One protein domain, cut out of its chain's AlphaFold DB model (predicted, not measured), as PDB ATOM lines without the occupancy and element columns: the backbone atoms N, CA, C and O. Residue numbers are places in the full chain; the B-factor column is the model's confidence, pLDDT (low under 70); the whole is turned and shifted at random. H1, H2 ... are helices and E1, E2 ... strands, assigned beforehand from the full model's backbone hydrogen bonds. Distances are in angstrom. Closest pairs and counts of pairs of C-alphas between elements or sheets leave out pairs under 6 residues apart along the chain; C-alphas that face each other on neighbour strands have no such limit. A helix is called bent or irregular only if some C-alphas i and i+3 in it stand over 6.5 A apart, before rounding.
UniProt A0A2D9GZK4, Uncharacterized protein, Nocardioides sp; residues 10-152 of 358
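This is residues 10 to 152 of the 358 residues of an uncharacterized protein of Nocardioides sp (UniProt A0A2D9GZK4). You are looking at a strongly twisted sheet of six strands between helices: H2, H7 and H8 cover one face, H5 and H6 the other, while H1, H3 and H4 only graze it. The two strands nearest the core, E1 and E4, run side by side, and the hairpin E5 and E6 makes one end of the sheet. The 143 printed residues hold eight named helices and six named strands, in the order E1 H1 H2 E2 H3 H4 E3 H5 E4 H6 E5 E6 H7 H8. The sheet is mixed, in the order E3 E2 E1 E4 E6 E5, and the class is mixed, helices and strands. The whole is compact, with a radius of gyration of the C-alphas of 13.9 A and spans of 41 by 34 by 29 A.

Find C-alpha 10 at (-10.321, 0.741, -3.416); there E1 begins, residues 10 to 13. H1 follows, residues 15 to 19, then H2, residues 24 to 40, 24.6 A long. H2 is irregular, with C-alphas 25 and 28 7.7 A apart, and has a kink of 28 degrees near residue 31. Read on through E2, residues 41 to 45, 12.2 A, H3, residues 47 to 58, 16.9 A, and H4, residues 62 to 77, 22.4 A. C-alpha 62 stands at (-29.872, 4.808, -21.923). Next come E3, residues 81 to 83, H5, residues 90 to 99, 14.4 A, E4, residues 109 to 112, H6, residues 114 to 119, E5, residues 128 to 131, and E6, residues 134 to 138, 13.3 A. H7, residues 139 to 144, is irregular, with C-alphas 140 and 143 7.9 A apart. H8, residues 146 to 151, ends at C-alpha 151, (-1.439, 0.609, -10.952).

Start in the sheet at E1, parallel to E4 at 3 degrees, with N 12 and O 109 2.9 A apart, within hydrogen-bond range. E2 is parallel to E1 at 58 degrees, with N 11 and O 42 at 2.8 A, and E3 to E2 at 22 degrees, with N 82 and O 43 at 2.8 A. E6 is parallel to E4 at 31 degrees, with N 110 and O 135 at 2.8 A; the hairpin E5 and E6 is antiparallel at 159 degrees, with N 136 and O 129 at 2.8 A. E1, H1 H2, E2 and E2, H3 H4, E3 are strand-helix-strand units, parallel neighbour strands with helices between, and E3, H5, E4 is a split one, with E2 and E1 between its strands; these three crossovers are right-handed. H2 is the hub, at a height over the sheet of 9.9 A. It touches H4 at a shallow tilt of 13 degrees, closest at C-alphas 27 and 64, 5.7 A. With residues 29 to 36 alone it touches H7, closest at C-alphas 29 and 140, 5.1 A. It only just touches H8, with 3 pairs of C-alphas within 8 A, closest at 40 and 151, 6.7 A. H1 touches H3, closest at C-alphas 15 and 53, 4.8 A. On the opposite face from H2, look for H5 at a height of 9.4 A and H6 at 8.6 A. Every O i to N i+4 pair is within hydrogen-bond range in H1, H3, H4, H5, H6 and H8; in H2 it is 11 of 13, and in H7 0 of 2, with 1 of 3 O i to N i+3 pairs.

The two C-alphas farthest apart are those of Asp 62 and Ser 101, 41.4 A. The printed part has no cut, and no link is long. Look at residues 100 to 105 for pLDDT under 70; the mean of the printed part is 89.0.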
ATOM      1  N   PRO A  10      -8.955   0.342  -3.662       92.44
ATOM      2  CA  PRO A  10     -10.321   0.741  -3.416       92.44
ATOM      3  C   PRO A  10     -10.632   2.117  -3.996       92.44
ATOM      4  O   PRO A  10      -9.904   3.081  -3.759       92.44
ATOM      5  N   VAL A  11     -11.738   2.180  -4.727       94.88
ATOM      6  CA  VAL A  11     -12.278   3.361  -5.393       94.88
ATOM      7  C   VAL A  11     -13.668   3.620  -4.840       94.88
ATOM      8  O   VAL A  11     -14.446   2.684  -4.676       94.88
ATOM      9  N   THR A  12     -14.006   4.872  -4.580       95.00
ATOM     10  CA  THR A  12     -15.388   5.272  -4.312       95.00
ATOM     11  C   THR A  12     -15.805   6.362  -5.289       95.00
ATOM     12  O   THR A  12     -14.959   7.082  -5.821       95.00
ATOM     13  N   VAL A  13     -17.100   6.446  -5.570       96.00
ATOM     14  CA  VAL A  13     -17.659   7.381  -6.547       96.00
ATOM     15  C   VAL A  13     -18.746   8.177  -5.852       96.00
ATOM     16  O   VAL A  13     -19.732   7.601  -5.398       96.00
ATOM     17  N   ASP A  14     -18.555   9.491  -5.766       94.81
ATOM     18  CA  ASP A  14     -19.593  10.433  -5.364       94.81
ATOM     19  C   ASP A  14     -20.744  10.343  -6.382       94.81
ATOM     20  O   ASP A  14     -20.505  10.546  -7.578       94.81
ATOM     21  N   PRO A  15     -21.988  10.058  -5.962       94.69
ATOM     22  CA  PRO A  15     -23.137  10.064  -6.860       94.69
ATOM     23  C   PRO A  15     -23.292  11.373  -7.651       94.69
ATOM     24  O   PRO A  15     -23.779  11.337  -8.782       94.69
ATOM     25  N   GLU A  16     -22.836  12.514  -7.121       94.06
ATOM     26  CA  GLU A  16     -22.839  13.784  -7.868       94.06
ATOM     27  C   GLU A  16     -21.926  13.754  -9.102       94.06
ATOM     28  O   GLU A  16     -22.281  14.318 -10.132       94.06
ATOM     29  N   ALA A  17     -20.821  12.998  -9.072       95.06
ATOM     30  CA  ALA A  17     -19.952  12.813 -10.241       95.06
ATOM     31  C   ALA A  17     -20.695  12.178 -11.429       95.06
ATOM     32  O   ALA A  17     -20.313  12.361 -12.583       95.06
ATOM     33  N   ILE A  18     -21.757  11.421 -11.144       96.12
ATOM     34  CA  ILE A  18     -22.638  10.815 -12.143       96.12
ATOM     35  C   ILE A  18     -23.724  11.806 -12.573       96.12
ATOM     36  O   ILE A  18     -24.028  11.903 -13.764       96.12
ATOM     37  N   ARG A  19     -24.297  12.554 -11.620       95.38
ATOM     38  CA  ARG A  19     -25.381  13.526 -11.860       95.38
ATOM     39  C   ARG A  19     -24.932  14.749 -12.655       95.38
ATOM     40  O   ARG A  19     -25.738  15.279 -13.414       95.38
ATOM     41  N   ASP A  20     -23.661  15.129 -12.562       94.69
ATOM     42  CA  ASP A  20     -23.054  16.186 -13.382       94.69
ATOM     43  C   ASP A  20     -23.065  15.870 -14.890       94.69
ATOM     44  O   ASP A  20     -22.888  16.764 -15.720       94.69
ATOM     45  N   HIS A  21     -23.290  14.602 -15.253       94.44
ATOM     46  CA  HIS A  21     -23.176  14.073 -16.609       94.44
ATOM     47  C   HIS A  21     -24.407  13.234 -17.014       94.44
ATOM     48  O   HIS A  21     -24.275  12.050 -17.330       94.44
ATOM     49  N   PRO A  22     -25.637  13.782 -16.998       94.00
ATOM     50  CA  PRO A  22     -26.849  12.966 -17.080       94.00
ATOM     51  C   PRO A  22     -27.159  12.449 -18.494       94.00
ATOM     52  O   PRO A  22     -27.957  11.522 -18.655       94.00
ATOM     53  N   THR A  23     -26.571  13.037 -19.538       91.81
ATOM     54  CA  THR A  23     -26.976  12.783 -20.926       91.81
ATOM     55  C   THR A  23     -26.042  11.811 -21.643       91.81
ATOM     56  O   THR A  23     -24.887  11.626 -21.276       91.81
ATOM     57  N   ASP A  24     -26.503  11.214 -22.747       89.44
ATOM     58  CA  ASP A  24     -25.640  10.360 -23.579       89.44
ATOM     59  C   ASP A  24     -24.554  11.142 -24.342       89.44
ATOM     60  O   ASP A  24     -23.620  10.532 -24.868       89.44
ATOM     61  N   GLN A  25     -24.620  12.480 -24.374       90.12
ATOM     62  CA  GLN A  25     -23.508  13.305 -24.861       90.12
ATOM     63  C   GLN A  25     -22.295  13.208 -23.924       90.12
ATOM     64  O   GLN A  25     -21.158  13.270 -24.385       90.12
ATOM     65  N   ASP A  26     -22.528  12.936 -22.637       91.31
ATOM     66  CA  ASP A  26     -21.496  12.773 -21.612       91.31
ATOM     67  C   ASP A  26     -20.909  11.353 -21.555       91.31
ATOM     68  O   ASP A  26     -20.109  11.025 -20.676       91.31
ATOM     69  N   ARG A  27     -21.277  10.475 -22.497       90.00
ATOM     70  CA  ARG A  27     -20.882   9.058 -22.493       90.00
ATOM     71  C   ARG A  27     -19.372   8.840 -22.376       90.00
ATOM     72  O   ARG A  27     -18.956   7.817 -21.836       90.00
ATOM     73  N   LEU A  28     -18.553   9.748 -22.908       91.69
ATOM     74  CA  LEU A  28     -17.095   9.651 -22.791       91.69
ATOM     75  C   LEU A  28     -16.640   9.739 -21.330       91.69
ATOM     76  O   LEU A  28     -15.828   8.924 -20.919       91.69
ATOM     77  N   VAL A  29     -17.234  10.622 -20.527       93.62
ATOM     78  CA  VAL A  29     -16.903  10.756 -19.102       93.62
ATOM     79  C   VAL A  29     -17.238   9.472 -18.345       93.62
ATOM     80  O   VAL A  29     -16.399   8.926 -17.631       93.62
ATOM     81  N   HIS A  30     -18.431   8.915 -18.572       95.25
ATOM     82  CA  HIS A  30     -18.817   7.630 -17.972       95.25
ATOM     83  C   HIS A  30     -17.897   6.486 -18.395       95.25
ATOM     84  O   HIS A  30     -17.594   5.612 -17.586       95.25
ATOM     85  N   ARG A  31     -17.437   6.486 -19.651       94.00
ATOM     86  CA  ARG A  31     -16.476   5.494 -20.146       94.00
ATOM     87  C   ARG A  31     -15.143   5.566 -19.421       94.00
ATOM     88  O   ARG A  31     -14.625   4.502 -19.118       94.00
ATOM     89  N   GLU A  32     -14.629   6.750 -19.108       93.38
ATOM     90  CA  GLU A  32     -13.360   6.882 -18.377       93.38
ATOM     91  C   GLU A  32     -13.463   6.340 -16.946       93.38
ATOM     92  O   GLU A  32     -12.614   5.555 -16.508       93.38
ATOM     93  N   ILE A  33     -14.551   6.663 -16.234       95.50
ATOM     94  CA  ILE A  33     -14.798   6.103 -14.896       95.50
ATOM     95  C   ILE A  33     -14.903   4.577 -14.976       95.50
ATOM     96  O   ILE A  33     -14.259   3.856 -14.211       95.50
ATOM     97  N   VAL A  34     -15.704   4.075 -15.918       94.69
ATOM     98  CA  VAL A  34     -15.934   2.638 -16.097       94.69
ATOM     99  C   VAL A  34     -14.645   1.916 -16.477       94.69
ATOM    100  O   VAL A  34     -14.349   0.878 -15.890       94.69
ATOM    101  N   ALA A  35     -13.853   2.467 -17.396       91.56
ATOM    102  CA  ALA A  35     -12.574   1.904 -17.809       91.56
ATOM    103  C   ALA A  35     -11.589   1.848 -16.636       91.56
ATOM    104  O   ALA A  35     -10.961   0.814 -16.416       91.56
ATOM    105  N   THR A  36     -11.519   2.906 -15.824       93.19
ATOM    106  CA  THR A  36     -10.681   2.939 -14.616       93.19
ATOM    107  C   THR A  36     -11.112   1.873 -13.609       93.19
ATOM    108  O   THR A  36     -10.296   1.069 -13.143       93.19
ATOM    109  N   LEU A  37     -12.415   1.804 -13.313       93.81
ATOM    110  CA  LEU A  37     -12.972   0.811 -12.400       93.81
ATOM    111  C   LEU A  37     -12.745  -0.614 -12.905       93.81
ATOM    112  O   LEU A  37     -12.374  -1.469 -12.111       93.81
ATOM    113  N   GLN A  38     -12.877  -0.884 -14.205       89.88
ATOM    114  CA  GLN A  38     -12.552  -2.190 -14.791       89.88
ATOM    115  C   GLN A  38     -11.056  -2.497 -14.698       89.88
ATOM    116  O   GLN A  38     -10.671  -3.608 -14.318       89.88
ATOM    117  N   ALA A  39     -10.204  -1.513 -14.986       87.38
ATOM    118  CA  ALA A  39      -8.763  -1.690 -15.037       87.38
ATOM    119  C   ALA A  39      -8.155  -1.986 -13.661       87.38
ATOM    120  O   ALA A  39      -7.350  -2.907 -13.575       87.38
ATOM    121  N   CYS A  40      -8.535  -1.264 -12.606       90.06
ATOM    122  CA  CYS A  40      -7.829  -1.322 -11.313       90.06
ATOM    123  C   CYS A  40      -8.721  -1.116 -10.072       90.06
ATOM    124  O   CYS A  40      -8.273  -1.317  -8.944       90.06
ATOM    125  N   GLY A  41      -9.997  -0.757 -10.250       92.00
ATOM    126  CA  GLY A  41     -10.862  -0.396  -9.130       92.00
ATOM    127  C   GLY A  41     -11.497  -1.570  -8.383       92.00
ATOM    128  O   GLY A  41     -12.017  -2.513  -8.979       92.00
ATOM    129  N   VAL A  42     -11.521  -1.479  -7.060       93.69
ATOM    130  CA  VAL A  42     -12.506  -2.147  -6.205       93.69
ATOM    131  C   VAL A  42     -13.514  -1.085  -5.791       93.69
ATOM    132  O   VAL A  42     -13.167  -0.193  -5.020       93.69
ATOM    133  N   LEU A  43     -14.744  -1.164  -6.288       95.00
ATOM    134  CA  LEU A  43     -15.763  -0.172  -5.973       95.00
ATOM    135  C   LEU A  43     -16.261  -0.380  -4.540       95.00
ATOM    136  O   LEU A  43     -16.924  -1.377  -4.254       95.00
ATOM    137  N   ARG A  44     -15.942   0.562  -3.648       92.88
ATOM    138  CA  ARG A  44     -16.414   0.602  -2.263       92.88
ATOM    139  C   ARG A  44     -17.506   1.647  -2.106       92.88
ATOM    140  O   ARG A  44     -17.342   2.791  -2.532       92.88
ATOM    141  N   MET A  45     -18.592   1.257  -1.455       90.81
ATOM    142  CA  MET A  45     -19.728   2.133  -1.187       90.81
ATOM    143  C   MET A  45     -20.311   1.859   0.199       90.81
ATOM    144  O   MET A  45     -20.416   0.702   0.620       90.81
ATOM    145  N   SER A  46     -20.693   2.934   0.888       90.44
ATOM    146  CA  SER A  46     -21.558   2.854   2.064       90.44
ATOM    147  C   SER A  46     -22.983   2.462   1.647       90.44
ATOM    148  O   SER A  46     -23.334   2.502   0.465       90.44
ATOM    149  N   GLU A  47     -23.835   2.090   2.603       88.19
ATOM    150  CA  GLU A  47     -25.240   1.792   2.294       88.19
ATOM    151  C   GLU A  47     -25.984   3.015   1.731       88.19
ATOM    152  O   GLU A  47     -26.768   2.865   0.791       88.19
ATOM    153  N   ALA A  48     -25.694   4.210   2.255       87.12
ATOM    154  CA  ALA A  48     -26.274   5.464   1.782       87.12
ATOM    155  C   ALA A  48     -25.810   5.793   0.355       87.12
ATOM    156  O   ALA A  48     -26.643   5.962  -0.534       87.12
ATOM    157  N   ASP A  49     -24.494   5.769   0.105       89.62
ATOM    158  CA  ASP A  49     -23.954   6.055  -1.232       89.62
ATOM    159  C   ASP A  49     -24.425   5.026  -2.259       89.62
ATOM    160  O   ASP A  49     -24.586   5.356  -3.428       89.62
ATOM    161  N   ARG A  50     -24.659   3.773  -1.848       91.06
ATOM    162  CA  ARG A  50     -25.204   2.744  -2.736       91.06
ATOM    163  C   ARG A  50     -26.564   3.174  -3.276       91.06
ATOM    164  O   ARG A  50     -26.750   3.155  -4.489       91.06
ATOM    165  N   VAL A  51     -27.503   3.535  -2.398       91.81
ATOM    166  CA  VAL A  51     -28.847   3.977  -2.811       91.81
ATOM    167  C   VAL A  51     -28.732   5.194  -3.728       91.81
ATOM    168  O   VAL A  51     -29.240   5.165  -4.849       91.81
ATOM    169  N   ASP A  52     -27.959   6.194  -3.312       93.44
ATOM    170  CA  ASP A  52     -27.790   7.432  -4.068       93.44
ATOM    171  C   ASP A  52     -27.128   7.210  -5.437       93.44
ATOM    172  O   ASP A  52     -27.503   7.860  -6.418       93.44
ATOM    173  N   LEU A  53     -26.170   6.283  -5.533       94.50
ATOM    174  CA  LEU A  53     -25.507   5.914  -6.782       94.50
ATOM    175  C   LEU A  53     -26.472   5.206  -7.738       94.50
ATOM    176  O   LEU A  53     -26.493   5.526  -8.926       94.50
ATOM    177  N   PHE A  54     -27.290   4.266  -7.252       95.38
ATOM    178  CA  PHE A  54     -28.305   3.607  -8.084       95.38
ATOM    179  C   PHE A  54     -29.366   4.597  -8.583       95.38
ATOM    180  O   PHE A  54     -29.785   4.510  -9.744       95.38
ATOM    181  N   ASP A  55     -29.748   5.567  -7.755       96.31
ATOM    182  CA  ASP A  55     -30.649   6.650  -8.148       96.31
ATOM    183  C   ASP A  55     -29.998   7.561  -9.199       96.31
ATOM    184  O   ASP A  55     -30.612   7.858 -10.227       96.31
ATOM    185  N   ALA A  56     -28.724   7.928  -9.015       96.56
ATOM    186  CA  ALA A  56     -27.965   8.706  -9.994       96.56
ATOM    187  C   ALA A  56     -27.860   7.981 -11.349       96.56
ATOM    188  O   ALA A  56     -28.145   8.570 -12.391       96.56
ATOM    189  N   ILE A  57     -27.546   6.681 -11.345       97.00
ATOM    190  CA  ILE A  57     -27.491   5.844 -12.556       97.00
ATOM    191  C   ILE A  57     -28.868   5.750 -13.232       97.00
ATOM    192  O   ILE A  57     -28.969   5.729 -14.462       97.00
ATOM    193  N   SER A  58     -29.948   5.706 -12.451       96.12
ATOM    194  CA  SER A  58     -31.316   5.655 -12.981       96.12
ATOM    195  C   SER A  58     -31.703   6.935 -13.731       96.12
ATOM    196  O   SER A  58     -32.467   6.858 -14.699       96.12
ATOM    197  N   GLY A  59     -31.119   8.074 -13.350       95.25
ATOM    198  CA  GLY A  59     -31.272   9.365 -14.021       95.25
ATOM    199  C   GLY A  59     -30.484   9.530 -15.329       95.25
ATOM    200  O   GLY A  59     -30.716  10.503 -16.040       95.25
ATOM    201  N   LEU A  60     -29.588   8.597 -15.674       96.44
ATOM    202  CA  LEU A  60     -28.768   8.684 -16.888       96.44
ATOM    203  C   LEU A  60     -29.546   8.365 -18.177       96.44
ATOM    204  O   LEU A  60     -30.519   7.599 -18.170       96.44
ATOM    205  N   GLY A  61     -29.030   8.867 -19.303       94.81
ATOM    206  CA  GLY A  61     -29.361   8.393 -20.652       94.81
ATOM    207  C   GLY A  61     -29.118   6.888 -20.835       94.81
ATOM    208  O   GLY A  61     -28.339   6.270 -20.103       94.81
ATOM    209  N   ASP A  62     -29.811   6.270 -21.794       95.00
ATOM    210  CA  ASP A  62     -29.872   4.808 -21.923       95.00
ATOM    211  C   ASP A  62     -28.503   4.167 -22.180       95.00
ATOM    212  O   ASP A  62     -28.211   3.097 -21.636       95.00
ATOM    213  N   LEU A  63     -27.633   4.805 -22.973       93.50
ATOM    214  CA  LEU A  63     -26.307   4.252 -23.259       93.50
ATOM    215  C   LEU A  63     -25.422   4.261 -22.011       93.50
ATOM    216  O   LEU A  63     -24.779   3.250 -21.712       93.50
ATOM    217  N   SER A  64     -25.396   5.374 -21.279       95.00
ATOM    218  CA  SER A  64     -24.588   5.515 -20.059       95.00
ATOM    219  C   SER A  64     -25.134   4.656 -18.916       95.00
ATOM    220  O   SER A  64     -24.376   3.979 -18.220       95.00
ATOM    221  N   LYS A  65     -26.460   4.569 -18.784       96.12
ATOM    222  CA  LYS A  65     -27.142   3.677 -17.837       96.12
ATOM    223  C   LYS A  65     -26.793   2.210 -18.072       96.12
ATOM    224  O   LYS A  65     -26.482   1.486 -17.126       96.12
ATOM    225  N   ASN A  66     -26.824   1.761 -19.327       94.81
ATOM    226  CA  ASN A  66     -26.464   0.387 -19.675       94.81
ATOM    227  C   ASN A  66     -24.985   0.095 -19.398       94.81
ATOM    228  O   ASN A  66     -24.673  -0.984 -18.897       94.81
ATOM    229  N   LEU A  67     -24.097   1.058 -19.661       94.56
ATOM    230  CA  LEU A  67     -22.671   0.941 -19.356       94.56
ATOM    231  C   LEU A  67     -22.432   0.709 -17.854       94.56
ATOM    232  O   LEU A  67     -21.744  -0.238 -17.476       94.56
ATOM    233  N   TRP A  68     -23.056   1.519 -16.996       96.38
ATOM    234  CA  TRP A  68     -22.951   1.379 -15.542       96.38
ATOM    235  C   TRP A  68     -23.551   0.077 -15.018       96.38
ATOM    236  O   TRP A  68     -22.950  -0.576 -14.168       96.38
ATOM    237  N   ARG A  69     -24.702  -0.353 -15.548       95.50
ATOM    238  CA  ARG A  69     -25.290  -1.653 -15.185       95.50
ATOM    239  C   ARG A  69     -24.341  -2.802 -15.509       95.50
ATOM    240  O   ARG A  69     -24.086  -3.630 -14.643       95.50
ATOM    241  N   GLN A  70     -23.795  -2.831 -16.726       93.44
ATOM    242  CA  GLN A  70     -22.826  -3.851 -17.141       93.44
ATOM    243  C   GLN A  70     -21.586  -3.853 -16.245       93.44
ATOM    244  O   GLN A  70     -21.147  -4.921 -15.825       93.44
ATOM    245  N   LEU A  71     -21.061  -2.670 -15.904       94.44
ATOM    246  CA  LEU A  71     -19.953  -2.545 -14.966       94.44
ATOM    247  C   LEU A  71     -20.298  -3.139 -13.598       94.44
ATOM    248  O   LEU A  71     -19.525  -3.937 -13.087       94.44
ATOM    249  N   LEU A  72     -21.424  -2.752 -12.994       94.81
ATOM    250  CA  LEU A  72     -21.784  -3.197 -11.645       94.81
ATOM    251  C   LEU A  72     -22.004  -4.711 -11.582       94.81
ATOM    252  O   LEU A  72     -21.532  -5.342 -10.637       94.81
ATOM    253  N   TYR A  73     -22.646  -5.299 -12.598       90.88
ATOM    254  CA  TYR A  73     -22.744  -6.756 -12.721       90.88
ATOM    255  C   TYR A  73     -21.359  -7.399 -12.820       90.88
ATOM    256  O   TYR A  73     -21.055  -8.305 -12.050       90.88
ATOM    257  N   ALA A  74     -20.487  -6.882 -13.691       87.69
ATOM    258  CA  ALA A  74     -19.135  -7.409 -13.841       87.69
ATOM    259  C   ALA A  74     -18.316  -7.290 -12.544       87.69
ATOM    260  O   ALA A  74     -17.694  -8.256 -12.122       87.69
ATOM    261  N   LEU A  75     -18.324  -6.137 -11.869       91.31
ATOM    262  CA  LEU A  75     -17.596  -5.957 -10.609       91.31
ATOM    263  C   LEU A  75     -18.124  -6.877  -9.508       91.31
ATOM    264  O   LEU A  75     -17.327  -7.386  -8.723       91.31
ATOM    265  N   ASN A  76     -19.437  -7.104  -9.450       90.06
ATOM    266  CA  ASN A  76     -20.029  -8.054  -8.516       90.06
ATOM    267  C   ASN A  76     -19.552  -9.488  -8.797       90.06
ATOM    268  O   ASN A  76     -19.045 -10.143  -7.890       90.06
ATOM    269  N   ASP A  77     -19.640  -9.939 -10.051       86.25
ATOM    270  CA  ASP A  77     -19.216 -11.286 -10.461       86.25
ATOM    271  C   ASP A  77     -17.714 -11.523 -10.223       86.25
ATOM    272  O   ASP A  77     -17.290 -12.642  -9.942       86.25
ATOM    273  N   LEU A  78     -16.911 -10.458 -10.283       86.56
ATOM    274  CA  LEU A  78     -15.466 -10.475 -10.050       86.56
ATOM    275  C   LEU A  78     -15.063 -10.229  -8.579       86.56
ATOM    276  O   LEU A  78     -13.877 -10.054  -8.305       86.56
ATOM    277  N   ASN A  79     -16.004 -10.177  -7.624       88.50
ATOM    278  CA  ASN A  79     -15.760  -9.857  -6.200       88.50
ATOM    279  C   ASN A  79     -15.062  -8.497  -5.953       88.50
ATOM    280  O   ASN A  79     -14.304  -8.315  -4.991       88.50
ATOM    281  N   ARG A  80     -15.306  -7.517  -6.825       91.56
ATOM    282  CA  ARG A  80     -14.735  -6.156  -6.788       91.56
ATOM    283  C   ARG A  80     -15.750  -5.085  -6.388       91.56
ATOM    284  O   ARG A  80     -15.459  -3.898  -6.524       91.56
ATOM    285  N   LEU A  81     -16.915  -5.495  -5.894       92.50
ATOM    286  CA  LEU A  81     -17.938  -4.625  -5.325       92.50
ATOM    287  C   LEU A  81     -17.999  -4.833  -3.803       92.50
ATOM    288  O   LEU A  81     -18.505  -5.849  -3.336       92.50
ATOM    289  N   ASP A  82     -17.497  -3.864  -3.040       90.19
ATOM    290  CA  ASP A  82     -17.508  -3.880  -1.575       90.19
ATOM    291  C   ASP A  82     -18.624  -2.995  -1.029       90.19
ATOM    292  O   ASP A  82     -18.612  -1.772  -1.181       90.19
ATOM    293  N   GLN A  83     -19.545  -3.622  -0.308       82.00
ATOM    294  CA  GLN A  83     -20.594  -2.940   0.439       82.00
ATOM    295  C   GLN A  83     -20.256  -3.065   1.928       82.00
ATOM    296  O   GLN A  83     -20.604  -4.060   2.564       82.00
ATOM    297  N   ASP A  84     -19.501  -2.103   2.470       79.31
ATOM    298  CA  ASP A  84     -19.123  -2.098   3.892       79.31
ATOM    299  C   ASP A  84     -20.076  -1.173   4.664       79.31
ATOM    300  O   ASP A  84     -20.010   0.045   4.487       79.31
ATOM    301  N   PRO A  85     -20.943  -1.705   5.546       72.38
ATOM    302  CA  PRO A  85     -21.893  -0.893   6.307       72.38
ATOM    303  C   PRO A  85     -21.213   0.057   7.304       72.38
ATOM    304  O   PRO A  85     -21.863   0.942   7.849       72.38
ATOM    305  N   ARG A  86     -19.911  -0.116   7.566       77.62
ATOM    306  CA  ARG A  86     -19.125   0.756   8.452       77.62
ATOM    307  C   ARG A  86     -18.426   1.885   7.698       77.62
ATOM    308  O   ARG A  86     -17.747   2.692   8.326       77.62
ATOM    309  N   MET A  87     -18.516   1.907   6.369       81.75
ATOM    310  CA  MET A  87     -17.928   2.966   5.563       81.75
ATOM    311  C   MET A  87     -18.769   4.235   5.693       81.75
ATOM    312  O   MET A  87     -19.982   4.199   5.498       81.75
ATOM    313  N   SER A  88     -18.115   5.351   6.006       84.81
ATOM    314  CA  SER A  88     -18.748   6.667   5.968       84.81
ATOM    315  C   SER A  88     -19.134   7.044   4.533       84.81
ATOM    316  O   SER A  88     -18.389   6.702   3.606       84.81
ATOM    317  N   PRO A  89     -20.244   7.780   4.337       87.50
ATOM    318  CA  PRO A  89     -20.599   8.345   3.042       87.50
ATOM    319  C   PRO A  89     -19.468   9.177   2.432       87.50
ATOM    320  O   PRO A  89     -18.696   9.801   3.170       87.50
ATOM    321  N   VAL A  90     -19.396   9.265   1.100       88.31
ATOM    322  CA  VAL A  90     -18.288   9.949   0.391       88.31
ATOM    323  C   VAL A  90     -18.059  11.377   0.902       88.31
ATOM    324  O   VAL A  90     -16.922  11.786   1.139       88.31
ATOM    325  N   ARG A  91     -19.134  12.134   1.151       86.06
ATOM    326  CA  ARG A  91     -19.046  13.516   1.659       86.06
ATOM    327  C   ARG A  91     -18.423  13.605   3.056       86.06
ATOM    328  O   ARG A  91     -17.653  14.525   3.341       86.06
ATOM    329  N   GLU A  92     -18.736  12.650   3.926       87.12
ATOM    330  CA  GLU A  92     -18.157  12.584   5.267       87.12
ATOM    331  C   GLU A  92     -16.687  12.151   5.196       87.12
ATOM    332  O   GLU A  92     -15.838  12.793   5.812       87.12
ATOM    333  N   LEU A  93     -16.369  11.147   4.368       86.81
ATOM    334  CA  LEU A  93     -14.996  10.709   4.097       86.81
ATOM    335  C   LEU A  93     -14.115  11.882   3.643       86.81
ATOM    336  O   LEU A  93     -13.029  12.095   4.179       86.81
ATOM    337  N   LEU A  94     -14.593  12.679   2.688       87.19
ATOM    338  CA  LEU A  94     -13.878  13.850   2.179       87.19
ATOM    339  C   LEU A  94     -13.674  14.940   3.241       87.19
ATOM    340  O   LEU A  94     -12.636  15.605   3.256       87.19
ATOM    341  N   THR A  95     -14.632  15.102   4.154       85.56
ATOM    342  CA  THR A  95     -14.513  16.026   5.291       85.56
ATOM    343  C   THR A  95     -13.460  15.535   6.288       85.56
ATOM    344  O   THR A  95     -12.617  16.316   6.731       85.56
ATOM    345  N   GLN A  96     -13.458  14.235   6.597       83.25
ATOM    346  CA  GLN A  96     -12.476  13.603   7.484       83.25
ATOM    347  C   GLN A  96     -11.054  13.687   6.912       83.25
ATOM    348  O   GLN A  96     -10.131  14.045   7.641       83.25
ATOM    349  N   LEU A  97     -10.878  13.459   5.602       80.81
ATOM    350  CA  LEU A  97      -9.579  13.584   4.924       80.81
ATOM    351  C   LEU A  97      -8.966  14.988   5.054       80.81
ATOM    352  O   LEU A  97      -7.747  15.123   5.073       80.81
ATOM    353  N   ARG A  98      -9.784  16.043   5.173       75.75
ATOM    354  CA  ARG A  98      -9.283  17.403   5.446       75.75
ATOM    355  C   ARG A  98      -8.957  17.642   6.915       75.75
ATOM    356  O   ARG A  98      -8.055  18.416   7.219       75.75
ATOM    357  N   ALA A  99      -9.757  17.069   7.812       72.25
ATOM    358  CA  ALA A  99      -9.718  17.376   9.238       72.25
ATOM    359  C   ALA A  99      -8.606  16.623   9.980       72.25
ATOM    360  O   ALA A  99      -8.045  17.145  10.944       72.25
ATOM    361  N   THR A 100      -8.280  15.410   9.538       63.28
ATOM    362  CA  THR A 100      -7.308  14.539  10.198       63.28
ATOM    363  C   THR A 100      -6.200  14.150   9.239       63.28
ATOM    364  O   THR A 100      -6.383  13.291   8.381       63.28
ATOM    365  N   SER A 101      -5.014  14.729   9.441       53.16
ATOM    366  CA  SER A 101      -3.780  14.233   8.833       53.16
ATOM    367  C   SER A 101      -3.546  12.799   9.322       53.16
ATOM    368  O   SER A 101      -3.293  12.583  10.510       53.16
ATOM    369  N   GLY A 102      -3.672  11.813   8.434       52.47
ATOM    370  CA  GLY A 102      -3.409  10.408   8.756       52.47
ATOM    371  C   GLY A 102      -4.617   9.521   9.084       52.47
ATOM    372  O   GLY A 102      -4.405   8.407   9.572       52.47
ATOM    373  N   SER A 103      -5.864   9.931   8.813       45.22
ATOM    374  CA  SER A 103      -7.013   9.025   8.973       45.22
ATOM    375  C   SER A 103      -7.411   8.324   7.669       45.22
ATOM    376  O   SER A 103      -7.897   8.953   6.734       45.22
ATOM    377  N   SER A 104      -7.321   6.990   7.699       51.44
ATOM    378  CA  SER A 104      -7.994   6.026   6.815       51.44
ATOM    379  C   SER A 104      -7.449   5.884   5.377       51.44
ATOM    380  O   SER A 104      -7.920   6.497   4.423       51.44
ATOM    381  N   HIS A 105      -6.566   4.892   5.197       57.62
ATOM    382  CA  HIS A 105      -6.223   4.269   3.904       57.62
ATOM    383  C   HIS A 105      -7.368   3.417   3.306       57.62
ATOM    384  O   HIS A 105      -7.116   2.484   2.541       57.62
ATOM    385  N   ALA A 106      -8.626   3.648   3.700       71.69
ATOM    386  CA  ALA A 106      -9.744   2.794   3.301       71.69
ATOM    387  C   ALA A 106     -10.094   2.919   1.810       71.69
ATOM    388  O   ALA A 106     -10.667   1.980   1.246       71.69
ATOM    389  N   VAL A 107      -9.742   4.051   1.192       86.81
ATOM    390  CA  VAL A 107      -9.969   4.381  -0.218       86.81
ATOM    391  C   VAL A 107      -8.697   5.013  -0.781       86.81
ATOM    392  O   VAL A 107      -8.061   5.807  -0.101       86.81
ATOM    393  N   ARG A 108      -8.313   4.631  -2.000       91.25
ATOM    394  CA  ARG A 108      -7.153   5.174  -2.727       91.25
ATOM    395  C   ARG A 108      -7.544   6.202  -3.782       91.25
ATOM    396  O   ARG A 108      -6.733   7.066  -4.081       91.25
ATOM    397  N   LEU A 109      -8.766   6.118  -4.306       94.12
ATOM    398  CA  LEU A 109      -9.304   7.051  -5.293       94.12
ATOM    399  C   LEU A 109     -10.763   7.394  -4.979       94.12
ATOM    400  O   LEU A 109     -11.593   6.501  -4.802       94.12
ATOM    401  N   VAL A 110     -11.077   8.682  -4.948       95.19
ATOM    402  CA  VAL A 110     -12.433   9.217  -4.838       95.19
ATOM    403  C   VAL A 110     -12.750   9.961  -6.128       95.19
ATOM    404  O   VAL A 110     -12.109  10.963  -6.439       95.19
ATOM    405  N   VAL A 111     -13.740   9.481  -6.875       96.69
ATOM    406  CA  VAL A 111     -14.262  10.190  -8.049       96.69
ATOM    407  C   VAL A 111     -15.350  11.145  -7.580       96.69
ATOM    408  O   VAL A 111     -16.327  10.696  -6.985       96.69
ATOM    409  N   VAL A 112     -15.184  12.443  -7.817       95.81
ATOM    410  CA  VAL A 112     -16.066  13.495  -7.289       95.81
ATOM    411  C   VAL A 112     -16.739  14.311  -8.389       95.81
ATOM    412  O   VAL A 112     -16.228  14.410  -9.508       95.81
ATOM    413  N   GLY A 113     -17.891  14.901  -8.056       92.62
ATOM    414  CA  GLY A 113     -18.542  15.915  -8.889       92.62
ATOM    415  C   GLY A 113     -17.820  17.264  -8.838       92.62
ATOM    416  O   GLY A 113     -16.950  17.494  -7.993       92.62
ATOM    417  N   ARG A 114     -18.193  18.178  -9.734       91.81
ATOM    418  CA  ARG A 114     -17.567  19.496  -9.924       91.81
ATOM    419  C   ARG A 114     -17.665  20.384  -8.696       91.81
ATOM    420  O   ARG A 114     -16.685  21.027  -8.331       91.81
ATOM    421  N   GLU A 115     -18.823  20.410  -8.042       91.06
ATOM    422  CA  GLU A 115     -19.012  21.197  -6.819       91.06
ATOM    423  C   GLU A 115     -18.077  20.706  -5.707       91.06
ATOM    424  O   GLU A 115     -17.338  21.490  -5.106       91.06
ATOM    425  N   THR A 116     -18.042  19.389  -5.489       90.56
ATOM    426  CA  THR A 116     -17.140  18.750  -4.529       90.56
ATOM    427  C   THR A 116     -15.674  19.027  -4.874       90.56
ATOM    428  O   THR A 116     -14.912  19.451  -4.005       90.56
ATOM    429  N   ALA A 117     -15.275  18.878  -6.136       91.12
ATOM    430  CA  ALA A 117     -13.921  19.180  -6.596       91.12
ATOM    431  C   ALA A 117     -13.520  20.640  -6.324       91.12
ATOM    432  O   ALA A 117     -12.462  20.890  -5.739       91.12
ATOM    433  N   ALA A 118     -14.398  21.595  -6.645       90.25
ATOM    434  CA  ALA A 118     -14.171  23.016  -6.403       90.25
ATOM    435  C   ALA A 118     -13.999  23.321  -4.909       90.25
ATOM    436  O   ALA A 118     -13.098  24.070  -4.527       90.25
ATOM    437  N   MET A 119     -14.793  22.685  -4.036       88.12
ATOM    438  CA  MET A 119     -14.611  22.813  -2.588       88.12
ATOM    439  C   MET A 119     -13.234  22.322  -2.135       88.12
ATOM    440  O   MET A 119     -12.744  22.787  -1.103       88.12
ATOM    441  N   HIS A 120     -12.653  21.331  -2.818       86.19
ATOM    442  CA  HIS A 120     -11.321  20.780  -2.539       86.19
ATOM    443  C   HIS A 120     -10.189  21.571  -3.213       86.19
ATOM    444  O   HIS A 120      -9.028  21.285  -2.955       86.19
ATOM    445  N   GLY A 121     -10.500  22.608  -4.000       89.06
ATOM    446  CA  GLY A 121      -9.495  23.387  -4.725       89.06
ATOM    447  C   GLY A 121      -8.924  22.658  -5.942       89.06
ATOM    448  O   GLY A 121      -7.849  23.024  -6.412       89.06
ATOM    449  N   ILE A 122      -9.626  21.637  -6.442       91.88
ATOM    450  CA  ILE A 122      -9.268  20.921  -7.666       91.88
ATOM    451  C   ILE A 122      -9.759  21.750  -8.848       91.88
ATOM    452  O   ILE A 122     -10.955  22.018  -8.972       91.88
ATOM    453  N   ASP A 123      -8.835  22.171  -9.704       89.00
ATOM    454  CA  ASP A 123      -9.161  22.876 -10.936       89.00
ATOM    455  C   ASP A 123      -9.468  21.892 -12.078       89.00
ATOM    456  O   ASP A 123      -8.929  20.788 -12.123       89.00
ATOM    457  N   ASP A 124     -10.298  22.304 -13.039       85.06
ATOM    458  CA  ASP A 124     -10.694  21.460 -14.177       85.06
ATOM    459  C   ASP A 124      -9.525  21.097 -15.118       85.06
ATOM    460  O   ASP A 124      -9.642  20.161 -15.914       85.06
ATOM    461  N   SER A 125      -8.405  21.834 -15.080       84.50
ATOM    462  CA  SER A 125      -7.278  21.608 -15.992       84.50
ATOM    463  C   SER A 125      -6.395  20.445 -15.538       84.50
ATOM    464  O   SER A 125      -6.048  19.584 -16.353       84.50
ATOM    465  N   THR A 126      -6.084  20.375 -14.239       86.38
ATOM    466  CA  THR A 126      -5.402  19.230 -13.624       86.38
ATOM    467  C   THR A 126      -6.387  18.093 -13.376       86.38
ATOM    468  O   THR A 126      -6.135  16.951 -13.762       86.38
ATOM    469  N   GLY A 127      -7.542  18.426 -12.801       91.81
ATOM    470  CA  GLY A 127      -8.667  17.538 -12.572       91.81
ATOM    471  C   GLY A 127      -8.456  16.495 -11.473       91.81
ATOM    472  O   GLY A 127      -9.274  15.584 -11.337       91.81
ATOM    473  N   PHE A 128      -7.389  16.593 -10.679       94.19
ATOM    474  CA  PHE A 128      -7.201  15.761  -9.492       94.19
ATOM    475  C   PHE A 128      -6.307  16.437  -8.448       94.19
ATOM    476  O   PHE A 128      -5.534  17.344  -8.750       94.19
ATOM    477  N   GLN A 129      -6.376  15.946  -7.214       93.06
ATOM    478  CA  GLN A 129      -5.463  16.278  -6.127       93.06
ATOM    479  C   GLN A 129      -5.236  15.047  -5.253       93.06
ATOM    480  O   GLN A 129      -6.182  14.345  -4.906       93.06
ATOM    481  N   THR A 130      -3.994  14.822  -4.832       90.56
ATOM    482  CA  THR A 130      -3.677  13.809  -3.820       90.56
ATOM    483  C   THR A 130      -3.692  14.442  -2.430       90.56
ATOM    484  O   THR A 130      -2.977  15.414  -2.173       90.56
ATOM    485  N   VAL A 131      -4.496  13.885  -1.525       87.62
ATOM    486  CA  VAL A 131      -4.527  14.239  -0.100       87.62
ATOM    487  C   VAL A 131      -4.082  13.015   0.695       87.62
ATOM    488  O   VAL A 131      -4.711  11.958   0.630       87.62
ATOM    489  N   ASP A 132      -2.970  13.149   1.417       83.75
ATOM    490  CA  ASP A 132      -2.244  12.050   2.061       83.75
ATOM    491  C   ASP A 132      -1.886  10.914   1.080       83.75
ATOM    492  O   ASP A 132      -0.857  10.965   0.408       83.75
ATOM    493  N   ALA A 133      -2.721   9.876   1.009       83.62
ATOM    494  CA  ALA A 133      -2.537   8.690   0.170       83.62
ATOM    495  C   ALA A 133      -3.732   8.425  -0.764       83.62
ATOM    496  O   ALA A 133      -3.788   7.357  -1.385       83.62
ATOM    497  N   THR A 134      -4.677   9.365  -0.815       89.69
ATOM    498  CA  THR A 134      -5.944   9.262  -1.533       89.69
ATOM    499  C   THR A 134      -5.983  10.304  -2.634       89.69
ATOM    500  O   THR A 134      -5.866  11.502  -2.370       89.69
ATOM    501  N   ASP A 135      -6.191   9.855  -3.861       93.00
ATOM    502  CA  ASP A 135      -6.460  10.746  -4.977       93.00
ATOM    503  C   ASP A 135      -7.935  11.132  -4.977       93.00
ATOM    504  O   ASP A 135      -8.817  10.285  -4.852       93.00
ATOM    505  N   ILE A 136      -8.209  12.417  -5.129       94.44
ATOM    506  CA  ILE A 136      -9.544  12.963  -5.345       94.44
ATOM    507  C   ILE A 136      -9.539  13.488  -6.776       94.44
ATOM    508  O   ILE A 136      -8.760  14.387  -7.087       94.44
ATOM    509  N   ALA A 137     -10.356  12.914  -7.655       96.12
ATOM    510  CA  ALA A 137     -10.327  13.210  -9.085       96.12
ATOM    511  C   ALA A 137     -11.720  13.528  -9.629       96.12
ATOM    512  O   ALA A 137     -12.713  12.910  -9.241       96.12
ATOM    513  N   LEU A 138     -11.788  14.467 -10.570       95.50
ATOM    514  CA  LEU A 138     -12.970  14.670 -11.397       95.50
ATOM    515  C   LEU A 138     -13.179  13.464 -12.315       95.50
ATOM    516  O   LEU A 138     -12.232  12.845 -12.802       95.50
ATOM    517  N   ALA A 139     -14.442  13.183 -12.620       91.12
ATOM    518  CA  ALA A 139     -14.839  12.113 -13.528       91.12
ATOM    519  C   ALA A 139     -14.106  12.140 -14.888       91.12
ATOM    520  O   ALA A 139     -13.706  11.098 -15.397       91.12
ATOM    521  N   ALA A 140     -13.901  13.330 -15.464       89.19
ATOM    522  CA  ALA A 140     -13.291  13.515 -16.786       89.19
ATOM    523  C   ALA A 140     -11.746  13.426 -16.809       89.19
ATOM    524  O   ALA A 140     -11.127  13.575 -17.864       89.19
ATOM    525  N   SER A 141     -11.114  13.249 -15.653       93.00
ATOM    526  CA  SER A 141      -9.653  13.202 -15.481       93.00
ATOM    527  C   SER A 141      -9.221  12.075 -14.550       93.00
ATOM    528  O   SER A 141      -8.088  12.054 -14.071       93.00
ATOM    529  N   VAL A 142     -10.131  11.143 -14.271       94.19
ATOM    530  CA  VAL A 142      -9.899  10.009 -13.380       94.19
ATOM    531  C   VAL A 142      -8.750   9.122 -13.871       94.19
ATOM    532  O   VAL A 142      -7.978   8.615 -13.064       94.19
ATOM    533  N   ASP A 143      -8.577   9.013 -15.187       91.75
ATOM    534  CA  ASP A 143      -7.503   8.285 -15.866       91.75
ATOM    535  C   ASP A 143      -6.100   8.844 -15.569       91.75
ATOM    536  O   ASP A 143      -5.108   8.118 -15.633       91.75
ATOM    537  N   ARG A 144      -6.024  10.133 -15.215       91.75
ATOM    538  CA  ARG A 144      -4.783  10.862 -14.920       91.75
ATOM    539  C   ARG A 144      -4.395  10.832 -13.443       91.75
ATOM    540  O   ARG A 144      -3.334  11.351 -13.096       91.75
ATOM    541  N   ALA A 145      -5.222  10.252 -12.573       92.44
ATOM    542  CA  ALA A 145      -4.918  10.165 -11.150       92.44
ATOM    543  C   ALA A 145      -3.645   9.314 -10.907       92.44
ATOM    544  O   ALA A 145      -3.512   8.244 -11.511       92.44
ATOM    545  N   PRO A 146      -2.722   9.733 -10.018       91.44
ATOM    546  CA  PRO A 146      -1.477   9.014  -9.739       91.44
ATOM    547  C   PRO A 146      -1.673   7.529  -9.422       91.44
ATOM    548  O   PRO A 146      -0.985   6.683  -9.981       91.44
ATOM    549  N   SER A 147      -2.673   7.193  -8.606       89.94
ATOM    550  CA  SER A 147      -3.049   5.818  -8.258       89.94
ATOM    551  C   SER A 147      -3.396   4.957  -9.475       89.94
ATOM    552  O   SER A 147      -3.068   3.771  -9.493       89.94
ATOM    553  N   VAL A 148      -4.015   5.543 -10.505       91.31
ATOM    554  CA  VAL A 148      -4.374   4.855 -11.753       91.31
ATOM    555  C   VAL A 148      -3.142   4.630 -12.618       91.31
ATOM    556  O   VAL A 148      -2.963   3.527 -13.133       91.31
ATOM    557  N   ILE A 149      -2.281   5.641 -12.744       89.50
ATOM    558  CA  ILE A 149      -1.017   5.553 -13.488       89.50
ATOM    559  C   ILE A 149      -0.098   4.507 -12.844       89.50
ATOM    560  O   ILE A 149       0.410   3.617 -13.524       89.50
ATOM    561  N   ASP A 150       0.060   4.565 -11.523       85.38
ATOM    562  CA  ASP A 150       0.919   3.658 -10.768       85.38
ATOM    563  C   ASP A 150       0.450   2.202 -10.888       85.38
ATOM    564  O   ASP A 150       1.270   1.307 -11.082       85.38
ATOM    565  N   ALA A 151      -0.865   1.953 -10.844       84.25
ATOM    566  CA  ALA A 151      -1.439   0.609 -10.952       84.25
ATOM    567  C   ALA A 151      -1.233  -0.061 -12.322       84.25
ATOM    568  O   ALA A 151      -1.427  -1.273 -12.446       84.25
ATOM    569  N   GLN A 152      -0.849   0.701 -13.351       77.81
ATOM    570  CA  GLN A 152      -0.516   0.165 -14.672       77.81
ATOM    571  C   GLN A 152       0.915  -0.383 -14.745       77.81
ATOM    572  O   GLN A 152       1.241  -1.094 -15.696       77.81
TER     573      GLN A 152